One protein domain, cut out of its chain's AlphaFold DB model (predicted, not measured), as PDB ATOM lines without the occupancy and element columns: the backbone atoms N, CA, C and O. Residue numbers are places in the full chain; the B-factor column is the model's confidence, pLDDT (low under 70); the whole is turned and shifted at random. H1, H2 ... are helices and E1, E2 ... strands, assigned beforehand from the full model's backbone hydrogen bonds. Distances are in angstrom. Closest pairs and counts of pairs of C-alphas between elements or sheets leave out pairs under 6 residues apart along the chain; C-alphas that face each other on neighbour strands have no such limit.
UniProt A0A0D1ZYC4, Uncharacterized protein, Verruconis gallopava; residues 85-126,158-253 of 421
ATOM      1  N   GLN A  85      52.159  -2.526  -9.292       92.56
ATOM      2  CA  GLN A  85      51.023  -2.574 -10.223       92.56
ATOM      3  C   GLN A  85      49.730  -2.067  -9.572       92.56
ATOM      4  O   GLN A  85      49.446  -2.403  -8.425       92.56
ATOM      5  N   ALA A  86      48.918  -1.320 -10.325       94.44
ATOM      6  CA  ALA A  86      47.635  -0.839  -9.827       94.44
ATOM      7  C   ALA A  86      46.699  -1.995  -9.437       94.44
ATOM      8  O   ALA A  86      46.510  -2.928 -10.223       94.44
ATOM      9  N   ILE A  87      46.095  -1.923  -8.247       93.88
ATOM     10  CA  ILE A  87      45.250  -3.011  -7.719       93.88
ATOM     11  C   ILE A  87      43.749  -2.701  -7.759       93.88
ATOM     12  O   ILE A  87      42.945  -3.628  -7.836       93.88
ATOM     13  N   LEU A  88      43.335  -1.432  -7.777       95.31
ATOM     14  CA  LEU A  88      41.934  -1.031  -7.954       95.31
ATOM     15  C   LEU A  88      41.588  -0.979  -9.439       95.31
ATOM     16  O   LEU A  88      41.310   0.073 -10.009       95.31
ATOM     17  N   THR A  89      41.629  -2.142 -10.085       94.38
ATOM     18  CA  THR A  89      41.226  -2.286 -11.483       94.38
ATOM     19  C   THR A  89      40.057  -3.260 -11.627       94.38
ATOM     20  O   THR A  89      39.905  -4.221 -10.867       94.38
ATOM     21  N   GLY A  90      39.211  -3.014 -12.629       94.56
ATOM     22  CA  GLY A  90      38.174  -3.941 -13.073       94.56
ATOM     23  C   GLY A  90      37.017  -4.098 -12.092       94.56
ATOM     24  O   GLY A  90      36.039  -3.373 -12.168       94.56
ATOM     25  N   VAL A  91      37.072  -5.132 -11.254       95.38
ATOM     26  CA  VAL A  91      36.070  -5.338 -10.200       95.38
ATOM     27  C   VAL A  91      36.545  -4.758  -8.875       95.38
ATOM     28  O   VAL A  91      35.724  -4.542  -7.984       95.38
ATOM     29  N   CYS A  92      37.854  -4.585  -8.677       96.19
ATOM     30  CA  CYS A  92      38.456  -4.232  -7.388       96.19
ATOM     31  C   CYS A  92      38.205  -2.776  -6.981       96.19
ATOM     32  O   CYS A  92      38.275  -2.456  -5.799       96.19
ATOM     33  N   ASP A  93      37.844  -1.921  -7.932       96.50
ATOM     34  CA  ASP A  93      37.379  -0.548  -7.723       96.50
ATOM     35  C   ASP A  93      35.867  -0.452  -7.441       96.50
ATOM     36  O   ASP A  93      35.389   0.597  -7.011       96.50
ATOM     37  N   ILE A  94      35.106  -1.536  -7.641       95.94
ATOM     38  CA  ILE A  94      33.671  -1.572  -7.353       95.94
ATOM     39  C   ILE A  94      33.465  -1.864  -5.862       95.94
ATOM     40  O   ILE A  94      33.856  -2.940  -5.390       95.94
ATOM     41  N   PRO A  95      32.827  -0.951  -5.112       96.00
ATOM     42  CA  PRO A  95      32.573  -1.150  -3.696       96.00
ATOM     43  C   PRO A  95      31.562  -2.270  -3.452       96.00
ATOM     44  O   PRO A  95      30.533  -2.353  -4.124       96.00
ATOM     45  N   GLN A  96      31.828  -3.096  -2.443       94.56
ATOM     46  CA  GLN A  96      30.911  -4.136  -1.979       94.56
ATOM     47  C   GLN A  96      30.703  -4.029  -0.474       94.56
ATOM     48  O   GLN A  96      31.639  -3.741   0.264       94.56
ATOM     49  N   TYR A  97      29.473  -4.243  -0.015       93.56
ATOM     50  CA  TYR A  97      29.183  -4.244   1.414       93.56
ATOM     51  C   TYR A  97      29.836  -5.453   2.078       93.56
ATOM     52  O   TYR A  97      29.474  -6.592   1.786       93.56
ATOM     53  N   THR A  98      30.768  -5.182   2.984       90.94
ATOM     54  CA  THR A  98      31.472  -6.192   3.773       90.94
ATOM     55  C   THR A  98      31.162  -5.965   5.255       90.94
ATOM     56  O   THR A  98      31.272  -4.829   5.733       90.94
ATOM     57  N   PRO A  99      30.762  -7.013   5.999       90.12
ATOM     58  CA  PRO A  99      30.570  -6.922   7.437       90.12
ATOM     59  C   PRO A  99      31.926  -6.847   8.143       90.12
ATOM     60  O   PRO A  99      32.791  -7.708   7.997       90.12
ATOM     61  N   LEU A 100      32.095  -5.808   8.943       87.88
ATOM     62  CA  LEU A 100      33.274  -5.525   9.741       87.88
ATOM     63  C   LEU A 100      32.911  -5.726  11.216       87.88
ATOM     64  O   LEU A 100      32.034  -5.048  11.750       87.88
ATOM     65  N   ALA A 101      33.569  -6.671  11.884       87.31
ATOM     66  CA  ALA A 101      33.372  -6.919  13.311       87.31
ATOM     67  C   ALA A 101      34.215  -5.945  14.149       87.31
ATOM     68  O   ALA A 101      35.441  -5.944  14.055       87.31
ATOM     69  N   LEU A 102      33.577  -5.127  14.986       86.56
ATOM     70  CA  LEU A 102      34.259  -4.225  15.912       86.56
ATOM     71  C   LEU A 102      34.608  -4.935  17.225       86.56
ATOM     72  O   LEU A 102      34.009  -5.944  17.612       86.56
ATOM     73  N   GLN A 103      35.541  -4.342  17.973       83.19
ATOM     74  CA  GLN A 103      35.782  -4.723  19.363       83.19
ATOM     75  C   GLN A 103      34.485  -4.560  20.174       83.19
ATOM     76  O   GLN A 103      33.882  -3.489  20.179       83.19
ATOM     77  N   GLY A 104      34.044  -5.629  20.840       82.88
ATOM     78  CA  GLY A 104      32.772  -5.661  21.575       82.88
ATOM     79  C   GLY A 104      31.624  -6.375  20.855       82.88
ATOM     80  O   GLY A 104      30.508  -6.374  21.366       82.88
ATOM     81  N   GLY A 105      31.878  -7.001  19.700       83.38
ATOM     82  CA  GLY A 105      30.898  -7.851  19.009       83.38
ATOM     83  C   GLY A 105      29.844  -7.088  18.203       83.38
ATOM     84  O   GLY A 105      28.923  -7.701  17.668       83.38
ATOM     85  N   ALA A 106      29.971  -5.764  18.094       85.38
ATOM     86  CA  ALA A 106      29.194  -4.984  17.138       85.38
ATOM     87  C   ALA A 106      29.651  -5.307  15.708       85.38
ATOM     88  O   ALA A 106      30.832  -5.560  15.467       85.38
ATOM     89  N   VAL A 107      28.717  -5.276  14.760       87.69
ATOM     90  CA  VAL A 107      29.002  -5.512  13.341       87.69
ATOM     91  C   VAL A 107      28.589  -4.274  12.564       87.69
ATOM     92  O   VAL A 107      27.463  -3.795  12.698       87.69
ATOM     93  N   ILE A 108      29.502  -3.743  11.759       90.06
ATOM     94  CA  ILE A 108      29.220  -2.637  10.852       90.06
ATOM     95  C   ILE A 108      29.341  -3.113   9.415       90.06
ATOM     96  O   ILE A 108      30.358  -3.675   9.033       90.06
ATOM     97  N   GLU A 109      28.313  -2.903   8.605       92.38
ATOM     98  CA  GLU A 109      28.413  -3.162   7.172       92.38
ATOM     99  C   GLU A 109      28.833  -1.878   6.469       92.38
ATOM    100  O   GLU A 109      28.169  -0.838   6.565       92.38
ATOM    101  N   VAL A 110      29.960  -1.950   5.767       93.88
ATOM    102  CA  VAL A 110      30.509  -0.811   5.035       93.88
ATOM    103  C   VAL A 110      30.817  -1.210   3.599       93.88
ATOM    104  O   VAL A 110      31.236  -2.343   3.358       93.88
ATOM    105  N   PRO A 111      30.638  -0.303   2.629       96.19
ATOM    106  CA  PRO A 111      31.063  -0.556   1.269       96.19
ATOM    107  C   PRO A 111      32.590  -0.444   1.205       96.19
ATOM    108  O   PRO A 111      33.167   0.611   1.475       96.19
ATOM    109  N   LEU A 112      33.235  -1.552   0.869       95.56
ATOM    110  CA  LEU A 112      34.677  -1.724   0.839       95.56
ATOM    111  C   LEU A 112      35.152  -1.930  -0.608       95.56
ATOM    112  O   LEU A 112      34.531  -2.672  -1.371       95.56
ATOM    113  N   VAL A 113      36.248  -1.273  -0.985       96.62
ATOM    114  CA  VAL A 113      36.965  -1.488  -2.254       96.62
ATOM    115  C   VAL A 113      38.328  -2.130  -2.008       96.62
ATOM    116  O   VAL A 113      38.901  -2.018  -0.922       96.62
ATOM    117  N   GLY A 114      38.867  -2.757  -3.049       95.00
ATOM    118  CA  GLY A 114      40.186  -3.374  -3.041       95.00
ATOM    119  C   GLY A 114      40.232  -4.714  -2.316       95.00
ATOM    120  O   GLY A 114      39.282  -5.494  -2.342       95.00
ATOM    121  N   CYS A 115      41.393  -4.988  -1.726       92.56
ATOM    122  CA  CYS A 115      41.672  -6.216  -0.996       92.56
ATOM    123  C   CYS A 115      40.734  -6.369   0.204       92.56
ATOM    124  O   CYS A 115      40.622  -5.444   1.001       92.56
ATOM    125  N   SER A 116      40.110  -7.535   0.350       91.69
ATOM    126  CA  SER A 116      39.351  -7.946   1.536       91.69
ATOM    127  C   SER A 116      39.353  -9.470   1.652       91.69
ATOM    128  O   SER A 116      39.740 -10.154   0.705       91.69
ATOM    129  N   ASP A 117      38.916 -10.022   2.788       87.94
ATOM    130  CA  ASP A 117      38.834 -11.482   2.963       87.94
ATOM    131  C   ASP A 117      37.886 -12.152   1.949       87.94
ATOM    132  O   ASP A 117      38.141 -13.280   1.525       87.94
ATOM    133  N   ASP A 118      36.847 -11.440   1.500       89.38
ATOM    134  CA  ASP A 118      35.909 -11.910   0.470       89.38
ATOM    135  C   ASP A 118      36.439 -11.716  -0.960       89.38
ATOM    136  O   ASP A 118      35.862 -12.243  -1.912       89.38
ATOM    137  N   ARG A 119      37.523 -10.945  -1.118       90.50
ATOM    138  CA  ARG A 119      38.092 -10.533  -2.408       90.50
ATOM    139  C   ARG A 119      39.606 -10.748  -2.466       90.50
ATOM    140  O   ARG A 119      40.364  -9.791  -2.682       90.50
ATOM    141  N   PRO A 120      40.082 -11.992  -2.273       89.69
ATOM    142  CA  PRO A 120      41.508 -12.305  -2.317       89.69
ATOM    143  C   PRO A 120      42.144 -11.970  -3.670       89.69
ATOM    144  O   PRO A 120      43.346 -11.724  -3.735       89.69
ATOM    145  N   GLU A 121      41.360 -11.937  -4.751       89.81
ATOM    146  CA  GLU A 121      41.819 -11.560  -6.088       89.81
ATOM    147  C   GLU A 121      42.230 -10.086  -6.201       89.81
ATOM    148  O   GLU A 121      42.999  -9.738  -7.092       89.81
ATOM    149  N   CYS A 122      41.746  -9.234  -5.293       93.00
ATOM    150  CA  CYS A 122      42.091  -7.814  -5.222       93.00
ATOM    151  C   CYS A 122      43.259  -7.526  -4.270       93.00
ATOM    152  O   CYS A 122      43.596  -6.366  -4.031       93.00
ATOM    153  N   CYS A 123      43.856  -8.570  -3.694       92.00
ATOM    154  CA  CYS A 123      44.977  -8.450  -2.782       92.00
ATOM    155  C   CYS A 123      46.306  -8.630  -3.522       92.00
ATOM    156  O   CYS A 123      46.430  -9.536  -4.350       92.00
ATOM    157  N   PRO A 124      47.329  -7.811  -3.216       87.44
ATOM    158  CA  PRO A 124      48.668  -8.051  -3.732       87.44
ATOM    159  C   PRO A 124      49.144  -9.439  -3.280       87.44
ATOM    160  O   PRO A 124      48.898  -9.860  -2.148       87.44
ATOM    161  N   SER A 125      49.805 -10.168  -4.177       76.75
ATOM    162  CA  SER A 125      50.295 -11.517  -3.890       76.75
ATOM    163  C   SER A 125      51.381 -11.469  -2.819       76.75
ATOM    164  O   SER A 125      52.513 -11.069  -3.079       76.75
ATOM    165  N   LEU A 126      51.039 -11.889  -1.604       64.56
ATOM    166  CA  LEU A 126      51.988 -12.067  -0.508       64.56
ATOM    167  C   LEU A 126      52.540 -13.488  -0.528       64.56
ATOM    168  O   LEU A 126      52.300 -14.281   0.385       64.56
ATOM    169  N   VAL A 158      35.925 -15.333  11.930       47.66
ATOM    170  CA  VAL A 158      37.317 -14.890  12.114       47.66
ATOM    171  C   VAL A 158      37.839 -14.410  10.753       47.66
ATOM    172  O   VAL A 158      38.573 -15.097  10.046       47.66
ATOM    173  N   VAL A 159      37.354 -13.229  10.365       54.38
ATOM    174  CA  VAL A 159      37.639 -12.455   9.139       54.38
ATOM    175  C   VAL A 159      38.937 -11.671   9.343       54.38
ATOM    176  O   VAL A 159      38.942 -10.461   9.548       54.38
ATOM    177  N   THR A 160      40.054 -12.389   9.455       58.69
ATOM    178  CA  THR A 160      41.381 -11.770   9.642       58.69
ATOM    179  C   THR A 160      42.489 -12.462   8.859       58.69
ATOM    180  O   THR A 160      43.659 -12.098   8.999       58.69
ATOM    181  N   GLY A 161      42.162 -13.457   8.031       75.00
ATOM    182  CA  GLY A 161      43.154 -14.314   7.389       75.00
ATOM    183  C   GLY A 161      44.065 -13.553   6.429       75.00
ATOM    184  O   GLY A 161      45.285 -13.718   6.479       75.00
ATOM    185  N   ILE A 162      43.493 -12.704   5.576       79.94
ATOM    186  CA  ILE A 162      44.259 -11.948   4.582       79.94
ATOM    187  C   ILE A 162      44.924 -10.740   5.234       79.94
ATOM    188  O   ILE A 162      46.127 -10.542   5.080       79.94
ATOM    189  N   ILE A 163      44.179 -10.005   6.056       78.00
ATOM    190  CA  ILE A 163      44.665  -8.827   6.787       78.00
ATOM    191  C   ILE A 163      45.906  -9.167   7.631       78.00
ATOM    192  O   ILE A 163      46.915  -8.467   7.569       78.00
ATOM    193  N   SER A 164      45.881 -10.289   8.357       82.88
ATOM    194  CA  SER A 164      47.022 -10.721   9.179       82.88
ATOM    195  C   SER A 164      48.249 -11.077   8.337       82.88
ATOM    196  O   SER A 164      49.378 -10.849   8.769       82.88
ATOM    197  N   LYS A 165      48.048 -11.622   7.130       83.25
ATOM    198  CA  LYS A 165      49.146 -11.920   6.202       83.25
ATOM    199  C   LYS A 165      49.763 -10.644   5.637       83.25
ATOM    200  O   LYS A 165      50.987 -10.574   5.568       83.25
ATOM    201  N   LEU A 166      48.946  -9.639   5.301       83.62
ATOM    202  CA  LEU A 166      49.425  -8.321   4.866       83.62
ATOM    203  C   LEU A 166      50.290  -7.671   5.943       83.62
ATOM    204  O   LEU A 166      51.392  -7.223   5.645       83.62
ATOM    205  N   SER A 167      49.850  -7.698   7.200       82.75
ATOM    206  CA  SER A 167      50.635  -7.147   8.310       82.75
ATOM    207  C   SER A 167      51.946  -7.897   8.571       82.75
ATOM    208  O   SER A 167      52.897  -7.302   9.070       82.75
ATOM    209  N   ALA A 168      52.018  -9.192   8.248       85.56
ATOM    210  CA  ALA A 168      53.227  -9.995   8.440       85.56
ATOM    211  C   ALA A 168      54.298  -9.761   7.359       85.56
ATOM    212  O   ALA A 168      55.476 -10.011   7.609       85.56
ATOM    213  N   SER A 169      53.901  -9.300   6.172       84.56
ATOM    214  CA  SER A 169      54.796  -9.025   5.045       84.56
ATOM    215  C   SER A 169      54.418  -7.690   4.397       84.56
ATOM    216  O   SER A 169      53.788  -7.686   3.336       84.56
ATOM    217  N   PRO A 170      54.772  -6.560   5.034       86.50
ATOM    218  CA  PRO A 170      54.357  -5.248   4.568       86.50
ATOM    219  C   PRO A 170      54.985  -4.924   3.202       86.50
ATOM    220  O   PRO A 170      56.087  -5.372   2.877       86.50
ATOM    221  N   LEU A 171      54.258  -4.177   2.372       88.06
ATOM    222  CA  LEU A 171      54.658  -3.877   0.999       88.06
ATOM    223  C   LEU A 171      55.834  -2.899   0.989       88.06
ATOM    224  O   LEU A 171      55.743  -1.821   1.561       88.06
ATOM    225  N   SER A 172      56.909  -3.209   0.264       88.19
ATOM    226  CA  SER A 172      58.026  -2.266   0.087       88.19
ATOM    227  C   SER A 172      57.684  -1.079  -0.818       88.19
ATOM    228  O   SER A 172      58.370  -0.065  -0.796       88.19
ATOM    229  N   ILE A 173      56.662  -1.217  -1.668       90.38
ATOM    230  CA  ILE A 173      56.204  -0.159  -2.566       90.38
ATOM    231  C   ILE A 173      54.681  -0.142  -2.628       90.38
ATOM    232  O   ILE A 173      54.035  -1.184  -2.751       90.38
ATOM    233  N   CYS A 174      54.122   1.060  -2.548       94.19
ATOM    234  CA  CYS A 174      52.707   1.302  -2.763       94.19
ATOM    235  C   CYS A 174      52.283   0.940  -4.199       94.19
ATOM    236  O   CYS A 174      53.046   1.204  -5.130       94.19
ATOM    237  N   PRO A 175      51.079   0.376  -4.413       94.94
ATOM    238  CA  PRO A 175      50.488   0.304  -5.747       94.94
ATOM    239  C   PRO A 175      50.403   1.692  -6.412       94.94
ATOM    240  O   PRO A 175      50.216   2.698  -5.727       94.94
ATOM    241  N   ASP A 176      50.489   1.758  -7.741       95.50
ATOM    242  CA  ASP A 176      50.501   3.010  -8.520       95.50
ATOM    243  C   ASP A 176      49.253   3.893  -8.296       95.50
ATOM    244  O   ASP A 176      49.307   5.130  -8.376       95.50
ATOM    245  N   ASP A 177      48.116   3.256  -8.015       96.50
ATOM    246  CA  ASP A 177      46.814   3.858  -7.718       96.50
ATOM    247  C   ASP A 177      46.628   4.226  -6.236       96.50
ATOM    248  O   ASP A 177      45.591   4.775  -5.852       96.50
ATOM    249  N   PHE A 178      47.647   3.986  -5.414       96.31
ATOM    250  CA  PHE A 178      47.696   4.356  -4.010       96.31
ATOM    251  C   PHE A 178      48.683   5.508  -3.799       96.31
ATOM    252  O   PHE A 178      49.499   5.861  -4.653       96.31
ATOM    253  N   ILE A 179      48.551   6.154  -2.651       95.56
ATOM    254  CA  ILE A 179      49.466   7.140  -2.110       95.56
ATOM    255  C   ILE A 179      49.969   6.628  -0.764       95.56
ATOM    256  O   ILE A 179      49.209   6.063   0.026       95.56
ATOM    257  N   ASP A 180      51.259   6.820  -0.530       94.56
ATOM    258  CA  ASP A 180      51.909   6.498   0.732       94.56
ATOM    259  C   ASP A 180      51.528   7.540   1.796       94.56
ATOM    260  O   ASP A 180      51.772   8.740   1.630       94.56
ATOM    261  N   ILE A 181      50.876   7.075   2.859       91.88
ATOM    262  CA  ILE A 181      50.486   7.829   4.051       91.88
ATOM    263  C   ILE A 181      51.098   7.122   5.273       91.88
ATOM    264  O   ILE A 181      50.364   6.710   6.172       91.88
ATOM    265  N   ASP A 182      52.427   6.931   5.246       88.75
ATOM    266  CA  ASP A 182      53.316   6.428   6.316       88.75
ATOM    267  C   ASP A 182      52.595   6.265   7.679       88.75
ATOM    268  O   ASP A 182      52.237   7.276   8.306       88.75
ATOM    269  N   PRO A 183      52.293   5.023   8.125       89.38
ATOM    270  CA  PRO A 183      52.868   3.740   7.685       89.38
ATOM    271  C   PRO A 183      51.989   2.933   6.706       89.38
ATOM    272  O   PRO A 183      52.191   1.728   6.519       89.38
ATOM    273  N   VAL A 184      50.941   3.533   6.129       93.25
ATOM    274  CA  VAL A 184      49.996   2.795   5.276       93.25
ATOM    275  C   VAL A 184      49.814   3.415   3.907       93.25
ATOM    276  O   VAL A 184      49.833   4.622   3.708       93.25
ATOM    277  N   CYS A 185      49.531   2.543   2.962       95.44
ATOM    278  CA  CYS A 185      49.189   2.879   1.608       95.44
ATOM    279  C   CYS A 185      47.667   3.035   1.480       95.44
ATOM    280  O   CYS A 185      46.925   2.085   1.755       95.44
ATOM    281  N   CYS A 186      47.192   4.193   1.017       97.31
ATOM    282  CA  CYS A 186      45.768   4.451   0.778       97.31
ATOM    283  C   CYS A 186      45.478   4.720  -0.700       97.31
ATOM    284  O   CYS A 186      46.306   5.337  -1.360       97.31
ATOM    285  N   PRO A 187      44.304   4.352  -1.239       97.50
ATOM    286  CA  PRO A 187      43.954   4.719  -2.606       97.50
ATOM    287  C   PRO A 187      43.995   6.237  -2.821       97.50
ATOM    288  O   PRO A 187      43.691   7.023  -1.916       97.50
ATOM    289  N   ARG A 188      44.329   6.682  -4.033       96.31
ATOM    290  CA  ARG A 188      44.319   8.116  -4.356       96.31
ATOM    291  C   ARG A 188      42.926   8.719  -4.129       96.31
ATOM    292  O   ARG A 188      41.927   8.207  -4.623       96.31
ATOM    293  N   GLY A 189      42.868   9.833  -3.396       96.19
ATOM    294  CA  GLY A 189      41.610  10.501  -3.028       96.19
ATOM    295  C   GLY A 189      40.933   9.947  -1.768       96.19
ATOM    296  O   GLY A 189      39.831  10.382  -1.430       96.19
ATOM    297  N   TYR A 190      41.581   9.017  -1.063       97.56
ATOM    298  CA  TYR A 190      41.151   8.535   0.246       97.56
ATOM    299  C   TYR A 190      41.982   9.195   1.350       97.56
ATOM    300  O   TYR A 190      43.108   9.641   1.135       97.56
ATOM    301  N   SER A 191      41.402   9.269   2.544       97.00
ATOM    302  CA  SER A 191      42.046   9.758   3.764       97.00
ATOM    303  C   SER A 191      42.155   8.637   4.790       97.00
ATOM    304  O   SER A 191      41.325   7.731   4.817       97.00
ATOM    305  N   LEU A 192      43.160   8.705   5.662       96.00
ATOM    306  CA  LEU A 192      43.303   7.767   6.770       96.00
ATOM    307  C   LEU A 192      42.155   7.954   7.774       96.00
ATOM    308  O   LEU A 192      41.900   9.079   8.216       96.00
ATOM    309  N   TYR A 193      41.465   6.877   8.151       94.50
ATOM    310  CA  TYR A 193      40.443   6.954   9.194       94.50
ATOM    311  C   TYR A 193      41.102   7.282  10.548       94.50
ATOM    312  O   TYR A 193      42.173   6.773  10.849       94.50
ATOM    313  N   PRO A 194      40.512   8.128  11.408       90.94
ATOM    314  CA  PRO A 194      41.180   8.555  12.643       90.94
ATOM    315  C   PRO A 194      41.261   7.466  13.725       90.94
ATOM    316  O   PRO A 194      41.885   7.682  14.761       90.94
ATOM    317  N   GLN A 195      40.590   6.328  13.533       89.88
ATOM    318  CA  GLN A 195      40.486   5.259  14.524       89.88
ATOM    319  C   GLN A 195      40.860   3.908  13.917       89.88
ATOM    320  O   GLN A 195      40.583   3.619  12.755       89.88
ATOM    321  N   VAL A 196      41.438   3.049  14.747       87.94
ATOM    322  CA  VAL A 196      41.706   1.655  14.400       87.94
ATOM    323  C   VAL A 196      40.403   0.871  14.553       87.94
ATOM    324  O   VAL A 196      39.901   0.747  15.669       87.94
ATOM    325  N   LEU A 197      39.837   0.358  13.456       80.94
ATOM    326  CA  LEU A 197      38.572  -0.389  13.516       80.94
ATOM    327  C   LEU A 197      38.784  -1.890  13.744       80.94
ATOM    328  O   LEU A 197      38.121  -2.460  14.610       80.94
ATOM    329  N   ILE A 198      39.684  -2.539  12.988       74.75
ATOM    330  CA  ILE A 198      39.807  -4.009  12.966       74.75
ATOM    331  C   ILE A 198      41.264  -4.446  12.903       74.75
ATOM    332  O   ILE A 198      42.036  -3.974  12.073       74.75
ATOM    333  N   GLY A 199      41.633  -5.383  13.780       75.50
ATOM    334  CA  GLY A 199      42.909  -6.100  13.686       75.50
ATOM    335  C   GLY A 199      44.154  -5.219  13.808       75.50
ATOM    336  O   GLY A 199      45.210  -5.602  13.319       75.50
ATOM    337  N   GLY A 200      44.042  -4.035  14.420       81.94
ATOM    338  CA  GLY A 200      45.163  -3.098  14.511       81.94
ATOM    339  C   GLY A 200      45.388  -2.253  13.254       81.94
ATOM    340  O   GLY A 200      46.281  -1.413  13.269       81.94
ATOM    341  N   ILE A 201      44.592  -2.437  12.191       84.56
ATOM    342  CA  ILE A 201      44.738  -1.689  10.939       84.56
ATOM    343  C   ILE A 201      43.744  -0.533  10.885       84.56
ATOM    344  O   ILE A 201      42.547  -0.670  11.163       84.56
ATOM    345  N   THR A 202      44.266   0.621  10.494       91.62
ATOM    346  CA  THR A 202      43.489   1.819  10.216       91.62
ATOM    347  C   THR A 202      43.055   1.811   8.749       91.62
ATOM    348  O   THR A 202      43.916   1.874   7.870       91.62
ATOM    349  N   PRO A 203      41.752   1.712   8.437       94.38
ATOM    350  CA  PRO A 203      41.300   1.745   7.055       94.38
ATOM    351  C   PRO A 203      41.424   3.152   6.465       94.38
ATOM    352  O   PRO A 203      41.447   4.160   7.174       94.38
ATOM    353  N   CYS A 204      41.446   3.216   5.144       96.75
ATOM    354  CA  CYS A 204      41.307   4.452   4.392       96.75
ATOM    355  C   CYS A 204      39.821   4.660   4.071       96.75
ATOM    356  O   CYS A 204      39.092   3.693   3.854       96.75
ATOM    357  N   TYR A 205      39.356   5.903   4.012       97.25
ATOM    358  CA  TYR A 205      37.971   6.224   3.672       97.25
ATOM    359  C   TYR A 205      37.889   7.373   2.667       97.25
ATOM    360  O   TYR A 205      38.772   8.231   2.602       97.25
ATOM    361  N   SER A 206      36.807   7.401   1.898       97.56
ATOM    362  CA  SER A 206      36.439   8.522   1.038       97.56
ATOM    363  C   SER A 206      34.944   8.809   1.163       97.56
ATOM    364  O   SER A 206      34.134   7.899   1.356       97.56
ATOM    365  N   MET A 207      34.579  10.088   1.096       96.31
ATOM    366  CA  MET A 207      33.193  10.546   1.207       96.31
ATOM    367  C   MET A 207      32.519  10.475  -0.160       96.31
ATOM    368  O   MET A 207      33.035  11.006  -1.143       96.31
ATOM    369  N   LEU A 208      31.340   9.860  -0.220       94.19
ATOM    370  CA  LEU A 208      30.555   9.798  -1.446       94.19
ATOM    371  C   LEU A 208      29.616  10.998  -1.518       94.19
ATOM    372  O   LEU A 208      28.902  11.310  -0.567       94.19
ATOM    373  N   THR A 209      29.555  11.633  -2.687       93.88
ATOM    374  CA  THR A 209      28.566  12.685  -2.969       93.88
ATOM    375  C   THR A 209      27.144  12.137  -3.053       93.88
ATOM    376  O   THR A 209      26.177  12.877  -2.889       93.88
ATOM    377  N   THR A 210      26.997  10.841  -3.334       94.00
ATOM    378  CA  THR A 210      25.710  10.161  -3.480       94.00
ATOM    379  C   THR A 210      25.748   8.858  -2.701       94.00
ATOM    380  O   THR A 210      26.643   8.044  -2.909       94.00
ATOM    381  N   ALA A 211      24.781   8.669  -1.800       91.81
ATOM    382  CA  ALA A 211      24.684   7.447  -1.013       91.81
ATOM    383  C   ALA A 211      24.516   6.225  -1.925       91.81
ATOM    384  O   ALA A 211      23.761   6.261  -2.900       91.81
ATOM    385  N   MET A 212      25.216   5.145  -1.595       91.06
ATOM    386  CA  MET A 212      25.129   3.901  -2.347       91.06
ATOM    387  C   MET A 212      23.790   3.206  -2.070       91.06
ATOM    388  O   MET A 212      23.340   3.190  -0.921       91.06
ATOM    389  N   PRO A 213      23.125   2.640  -3.093       90.81
ATOM    390  CA  PRO A 213      21.915   1.866  -2.869       90.81
ATOM    391  C   PRO A 213      22.236   0.629  -2.024       90.81
ATOM    392  O   PRO A 213      23.140  -0.140  -2.354       90.81
ATOM    393  N   LEU A 214      21.474   0.424  -0.947       90.44
ATOM    394  CA  LEU A 214      21.576  -0.789  -0.140       90.44
ATOM    395  C   LEU A 214      21.114  -1.998  -0.965       90.44
ATOM    396  O   LEU A 214      19.976  -1.997  -1.445       90.44
ATOM    397  N   PRO A 215      21.935  -3.050  -1.106       88.88
ATOM    398  CA  PRO A 215      21.461  -4.293  -1.689       88.88
ATOM    399  C   PRO A 215      20.433  -4.943  -0.750       88.88
ATOM    400  O   PRO A 215      20.570  -4.913   0.472       88.88
ATOM    401  N   GLY A 216      19.393  -5.568  -1.313       86.62
ATOM    402  CA  GLY A 216      18.314  -6.177  -0.517       86.62
ATOM    403  C   GLY A 216      18.781  -7.300   0.423       86.62
ATOM    404  O   GLY A 216      18.110  -7.597   1.413       86.62
ATOM    405  N   SER A 217      19.949  -7.893   0.150       84.19
ATOM    406  CA  SER A 217      20.616  -8.857   1.031       84.19
ATOM    407  C   SER A 217      21.043  -8.218   2.354       84.19
ATOM    408  O   SER A 217      20.687  -8.734   3.407       84.19
ATOM    409  N   VAL A 218      21.707  -7.061   2.301       83.69
ATOM    410  CA  VAL A 218      22.125  -6.268   3.471       83.69
ATOM    411  C   VAL A 218      20.911  -5.867   4.305       83.69
ATOM    412  O   VAL A 218      20.866  -6.105   5.508       83.69
ATOM    413  N   SER A 219      19.851  -5.366   3.663       82.81
ATOM    414  CA  SER A 219      18.607  -5.035   4.372       82.81
ATOM    415  C   SER A 219      18.018  -6.236   5.122       82.81
ATOM    416  O   SER A 219      17.543  -6.089   6.247       82.81
ATOM    417  N   SER A 220      18.082  -7.430   4.530       81.69
ATOM    418  CA  SER A 220      17.582  -8.662   5.152       81.69
ATOM    419  C   SER A 220      18.462  -9.121   6.321       81.69
ATOM    420  O   SER A 220      17.934  -9.586   7.335       81.69
ATOM    421  N   SER A 221      19.785  -8.949   6.215       76.44
ATOM    422  CA  SER A 221      20.741  -9.235   7.292       76.44
ATOM    423  C   SER A 221      20.508  -8.339   8.505       76.44
ATOM    424  O   SER A 221      20.424  -8.848   9.620       76.44
ATOM    425  N   ILE A 222      20.301  -7.034   8.296       76.94
ATOM    426  CA  ILE A 222      20.004  -6.081   9.380       76.94
ATOM    427  C   ILE A 222      18.719  -6.479  10.114       76.94
ATOM    428  O   ILE A 222      18.692  -6.504  11.343       76.94
ATOM    429  N   VAL A 223      17.655  -6.823   9.377       77.62
ATOM    430  CA  VAL A 223      16.369  -7.237   9.971       77.62
ATOM    431  C   VAL A 223      16.522  -8.538  10.760       77.62
ATOM    432  O   VAL A 223      15.990  -8.665  11.862       77.62
ATOM    433  N   SER A 224      17.278  -9.495  10.221       73.56
ATOM    434  CA  SER A 224      17.522 -10.785  10.873       73.56
ATOM    435  C   SER A 224      18.380 -10.640  12.129       73.56
ATOM    436  O   SER A 224      18.100 -11.288  13.137       73.56
ATOM    437  N   ALA A 225      19.391  -9.770  12.088       68.69
ATOM    438  CA  ALA A 225      20.228  -9.462  13.236       68.69
ATOM    439  C   ALA A 225      19.417  -8.749  14.322       68.69
ATOM    440  O   ALA A 225      19.409  -9.214  15.456       68.69
ATOM    441  N   ALA A 226      18.636  -7.722  13.967       67.38
ATOM    442  CA  ALA A 226      17.780  -6.994  14.905       67.38
ATOM    443  C   ALA A 226      16.763  -7.902  15.624       67.38
ATOM    444  O   ALA A 226      16.459  -7.680  16.795       67.38
ATOM    445  N   ALA A 227      16.263  -8.950  14.955       68.69
ATOM    446  CA  ALA A 227      15.382  -9.941  15.575       68.69
ATOM    447  C   ALA A 227      16.096 -10.813  16.628       68.69
ATOM    448  O   ALA A 227      15.459 -11.271  17.576       68.69
ATOM    449  N   GLN A 228      17.408 -11.030  16.490       60.75
ATOM    450  CA  GLN A 228      18.227 -11.800  17.437       60.75
ATOM    451  C   GLN A 228      18.771 -10.930  18.583       60.75
ATOM    452  O   GLN A 228      18.928 -11.416  19.702       60.75
ATOM    453  N   THR A 229      18.970  -9.628  18.343       55.69
ATOM    454  CA  THR A 229      19.449  -8.639  19.329       55.69
ATOM    455  C   THR A 229      18.502  -8.445  20.523       55.69
ATOM    456  O   THR A 229      18.888  -7.855  21.529       55.69
ATOM    457  N   ALA A 230      17.276  -8.985  20.490       57.91
ATOM    458  CA  ALA A 230      16.371  -8.964  21.644       57.91
ATOM    459  C   ALA A 230      16.951  -9.660  22.901       57.91
ATOM    460  O   ALA A 230      16.416  -9.479  23.993       57.91
ATOM    461  N   LEU A 231      18.039 -10.434  22.766       60.22
ATOM    462  CA  LEU A 231      18.693 -11.166  23.859       60.22
ATOM    463  C   LEU A 231      20.137 -10.718  24.159       60.22
ATOM    464  O   LEU A 231      20.645 -11.014  25.239       60.22
ATOM    465  N   THR A 232      20.796  -9.986  23.257       57.09
ATOM    466  CA  THR A 232      22.183  -9.509  23.411       57.09
ATOM    467  C   THR A 232      22.349  -8.176  22.686       57.09
ATOM    468  O   THR A 232      21.926  -8.044  21.548       57.09
ATOM    469  N   ALA A 233      22.963  -7.176  23.324       63.91
ATOM    470  CA  ALA A 233      23.055  -5.783  22.857       63.91
ATOM    471  C   ALA A 233      23.974  -5.544  21.627       63.91
ATOM    472  O   ALA A 233      24.693  -4.546  21.565       63.91
ATOM    473  N   ALA A 234      23.986  -6.448  20.648       68.38
ATOM    474  CA  ALA A 234      24.747  -6.308  19.411       68.38
ATOM    475  C   ALA A 234      24.070  -5.299  18.467       68.38
ATOM    476  O   ALA A 234      23.044  -5.581  17.845       68.38
ATOM    477  N   THR A 235      24.641  -4.102  18.361       77.50
ATOM    478  CA  THR A 235      24.182  -3.081  17.415       77.50
ATOM    479  C   THR A 235      24.749  -3.362  16.025       77.50
ATOM    480  O   THR A 235      25.951  -3.573  15.863       77.50
ATOM    481  N   VAL A 236      23.868  -3.372  15.021       82.38
ATOM    482  CA  VAL A 236      24.249  -3.425  13.605       82.38
ATOM    483  C   VAL A 236      24.115  -2.026  13.022       82.38
ATOM    484  O   VAL A 236      23.042  -1.427  13.091       82.38
ATOM    485  N   SER A 237      25.204  -1.497  12.471       87.25
ATOM    486  CA  SER A 237      25.238  -0.185  11.816       87.25
ATOM    487  C   SER A 237      25.595  -0.351  10.341       87.25
ATOM    488  O   SER A 237      26.362  -1.244   9.991       87.25
ATOM    489  N   VAL A 238      25.043   0.497   9.471       90.00
ATOM    490  CA  VAL A 238      25.353   0.484   8.034       90.00
ATOM    491  C   VAL A 238      25.759   1.875   7.588       90.00
ATOM    492  O   VAL A 238      25.038   2.848   7.817       90.00
ATOM    493  N   ILE A 239      26.912   1.968   6.929       90.88
ATOM    494  CA  ILE A 239      27.426   3.226   6.384       90.88
ATOM    495  C   ILE A 239      27.165   3.254   4.880       90.88
ATOM    496  O   ILE A 239      27.506   2.323   4.162       90.88
ATOM    497  N   VAL A 240      26.541   4.328   4.393       94.44
ATOM    498  CA  VAL A 240      26.101   4.441   2.983       94.44
ATOM    499  C   VAL A 240      26.714   5.617   2.237       94.44
ATOM    500  O   VAL A 240      26.645   5.682   1.013       94.44
ATOM    501  N   ASN A 241      27.289   6.565   2.972       94.94
ATOM    502  CA  ASN A 241      27.843   7.821   2.471       94.94
ATOM    503  C   ASN A 241      29.379   7.837   2.457       94.94
ATOM    504  O   ASN A 241      29.975   8.865   2.145       94.94
ATOM    505  N   GLN A 242      30.019   6.724   2.810       95.75
ATOM    506  CA  GLN A 242      31.470   6.574   2.805       95.75
ATOM    507  C   GLN A 242      31.820   5.239   2.184       95.75
ATOM    508  O   GLN A 242      31.111   4.267   2.423       95.75
ATOM    509  N   VAL A 243      32.911   5.205   1.427       96.75
ATOM    510  CA  VAL A 243      33.536   3.973   0.945       96.75
ATOM    511  C   VAL A 243      34.867   3.815   1.644       96.75
ATOM    512  O   VAL A 243      35.631   4.771   1.779       96.75
ATOM    513  N   TYR A 244      35.128   2.594   2.082       96.81
ATOM    514  CA  TYR A 244      36.337   2.222   2.787       96.81
ATOM    515  C   TYR A 244      37.264   1.438   1.868       96.81
ATOM    516  O   TYR A 244      36.828   0.783   0.925       96.81
ATOM    517  N   ALA A 245      38.551   1.483   2.170       96.00
ATOM    518  CA  ALA A 245      39.559   0.602   1.610       96.00
ATOM    519  C   ALA A 245      40.461   0.125   2.748       96.00
ATOM    520  O   ALA A 245      40.746   0.881   3.683       96.00
ATOM    521  N   LEU A 246      40.915  -1.122   2.683       93.50
ATOM    522  CA  LEU A 246      41.927  -1.610   3.613       93.50
ATOM    523  C   LEU A 246      43.248  -0.881   3.337       93.50
ATOM    524  O   LEU A 246      43.746  -0.896   2.213       93.50
ATOM    525  N   GLY A 247      43.792  -0.220   4.363       93.38
ATOM    526  CA  GLY A 247      45.127   0.363   4.287       93.38
ATOM    527  C   GLY A 247      46.143  -0.762   4.148       93.38
ATOM    528  O   GLY A 247      46.178  -1.664   4.988       93.38
ATOM    529  N   LEU A 248      46.938  -0.742   3.079       93.19
ATOM    530  CA  LEU A 248      47.986  -1.743   2.907       93.19
ATOM    531  C   LEU A 248      49.169  -1.314   3.773       93.19
ATOM    532  O   LEU A 248      49.643  -0.191   3.603       93.19
ATOM    533  N   PRO A 249      49.653  -2.156   4.696       91.38
ATOM    534  CA  PRO A 249      50.828  -1.814   5.475       91.38
ATOM    535  C   PRO A 249      52.012  -1.697   4.519       91.38
ATOM    536  O   PRO A 249      52.334  -2.649   3.800       91.38
ATOM    537  N   CYS A 250      52.632  -0.525   4.489       89.06
ATOM    538  CA  CYS A 250      53.900  -0.352   3.811       89.06
ATOM    539  C   CYS A 250      55.004  -0.723   4.784       89.06
ATOM    540  O   CYS A 250      54.916  -0.467   5.983       89.06
ATOM    541  N   ALA A 251      56.031  -1.404   4.284       84.06
ATOM    542  CA  ALA A 251      57.249  -1.522   5.048       84.06
ATOM    543  C   ALA A 251      57.726  -0.087   5.184       84.06
ATOM    544  O   ALA A 251      57.852   0.582   4.158       84.06
ATOM    545  N   ASP A 252      57.927   0.381   6.416       72.81
ATOM    546  CA  ASP A 252      58.554   1.670   6.661       72.81
ATOM    547  C   ASP A 252      59.913   1.631   5.949       72.81
ATOM    548  O   ASP A 252      60.912   1.123   6.473       72.81
ATOM    549  N   GLU A 253      59.944   2.084   4.697       61.53
ATOM    550  CA  GLU A 253      61.158   2.348   3.956       61.53
ATOM    551  C   GLU A 253      61.806   3.443   4.781       61.53
ATOM    552  O   GLU A 253      61.308   4.560   4.739       61.53
TER     553      GLU A 253
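AT A GLANCE: This is residues 85 to 126 and 158 to 253 of the 421 residues of an uncharacterized protein of Verruconis gallopava (UniProt A0A0D1ZYC4). What shape is it? With little regular structure, a branched, mixed sheet of E1, E2, E5, E6 and E7 stretches from H2 to the hairpin E3 and E4. What is printed? Of 138 residues, 53 are in named elements, in the order E1-E2-H1-E3-E4-E5-H2-E6-E7, mixed in class. It is compact, radius of gyration of the C-alphas 15.3 A, and spans 49 by 30 by 27 A.

HOW THE PARTS SIT: Which strands pair? E1, residues 96 to 101, and E2, residues 107 to 113, form an antiparallel hairpin, N 98 and O 110 being 2.9 A apart. Where are the helices? H2, residues 216 to 228, every O i to N i+4 pair within hydrogen-bond range, is on the sheet at 10.0 A height; H1, residues 161 to 168, with 3 of 4, is not.

IN THESE COORDINATES: Where does E1 begin? It begins at C-alpha 96, (30.911, -4.136, -1.979). Where does H2 end? It ends at C-alpha 228, (18.227, -11.800, 17.437).

THE WHOLE: Is it cut? Residues 127 to 157 are not printed; C-alphas 126 and 158 are 19.6 A apart. Where is pLDDT low? It is under 70 for 15 residues, among them 225 to 234.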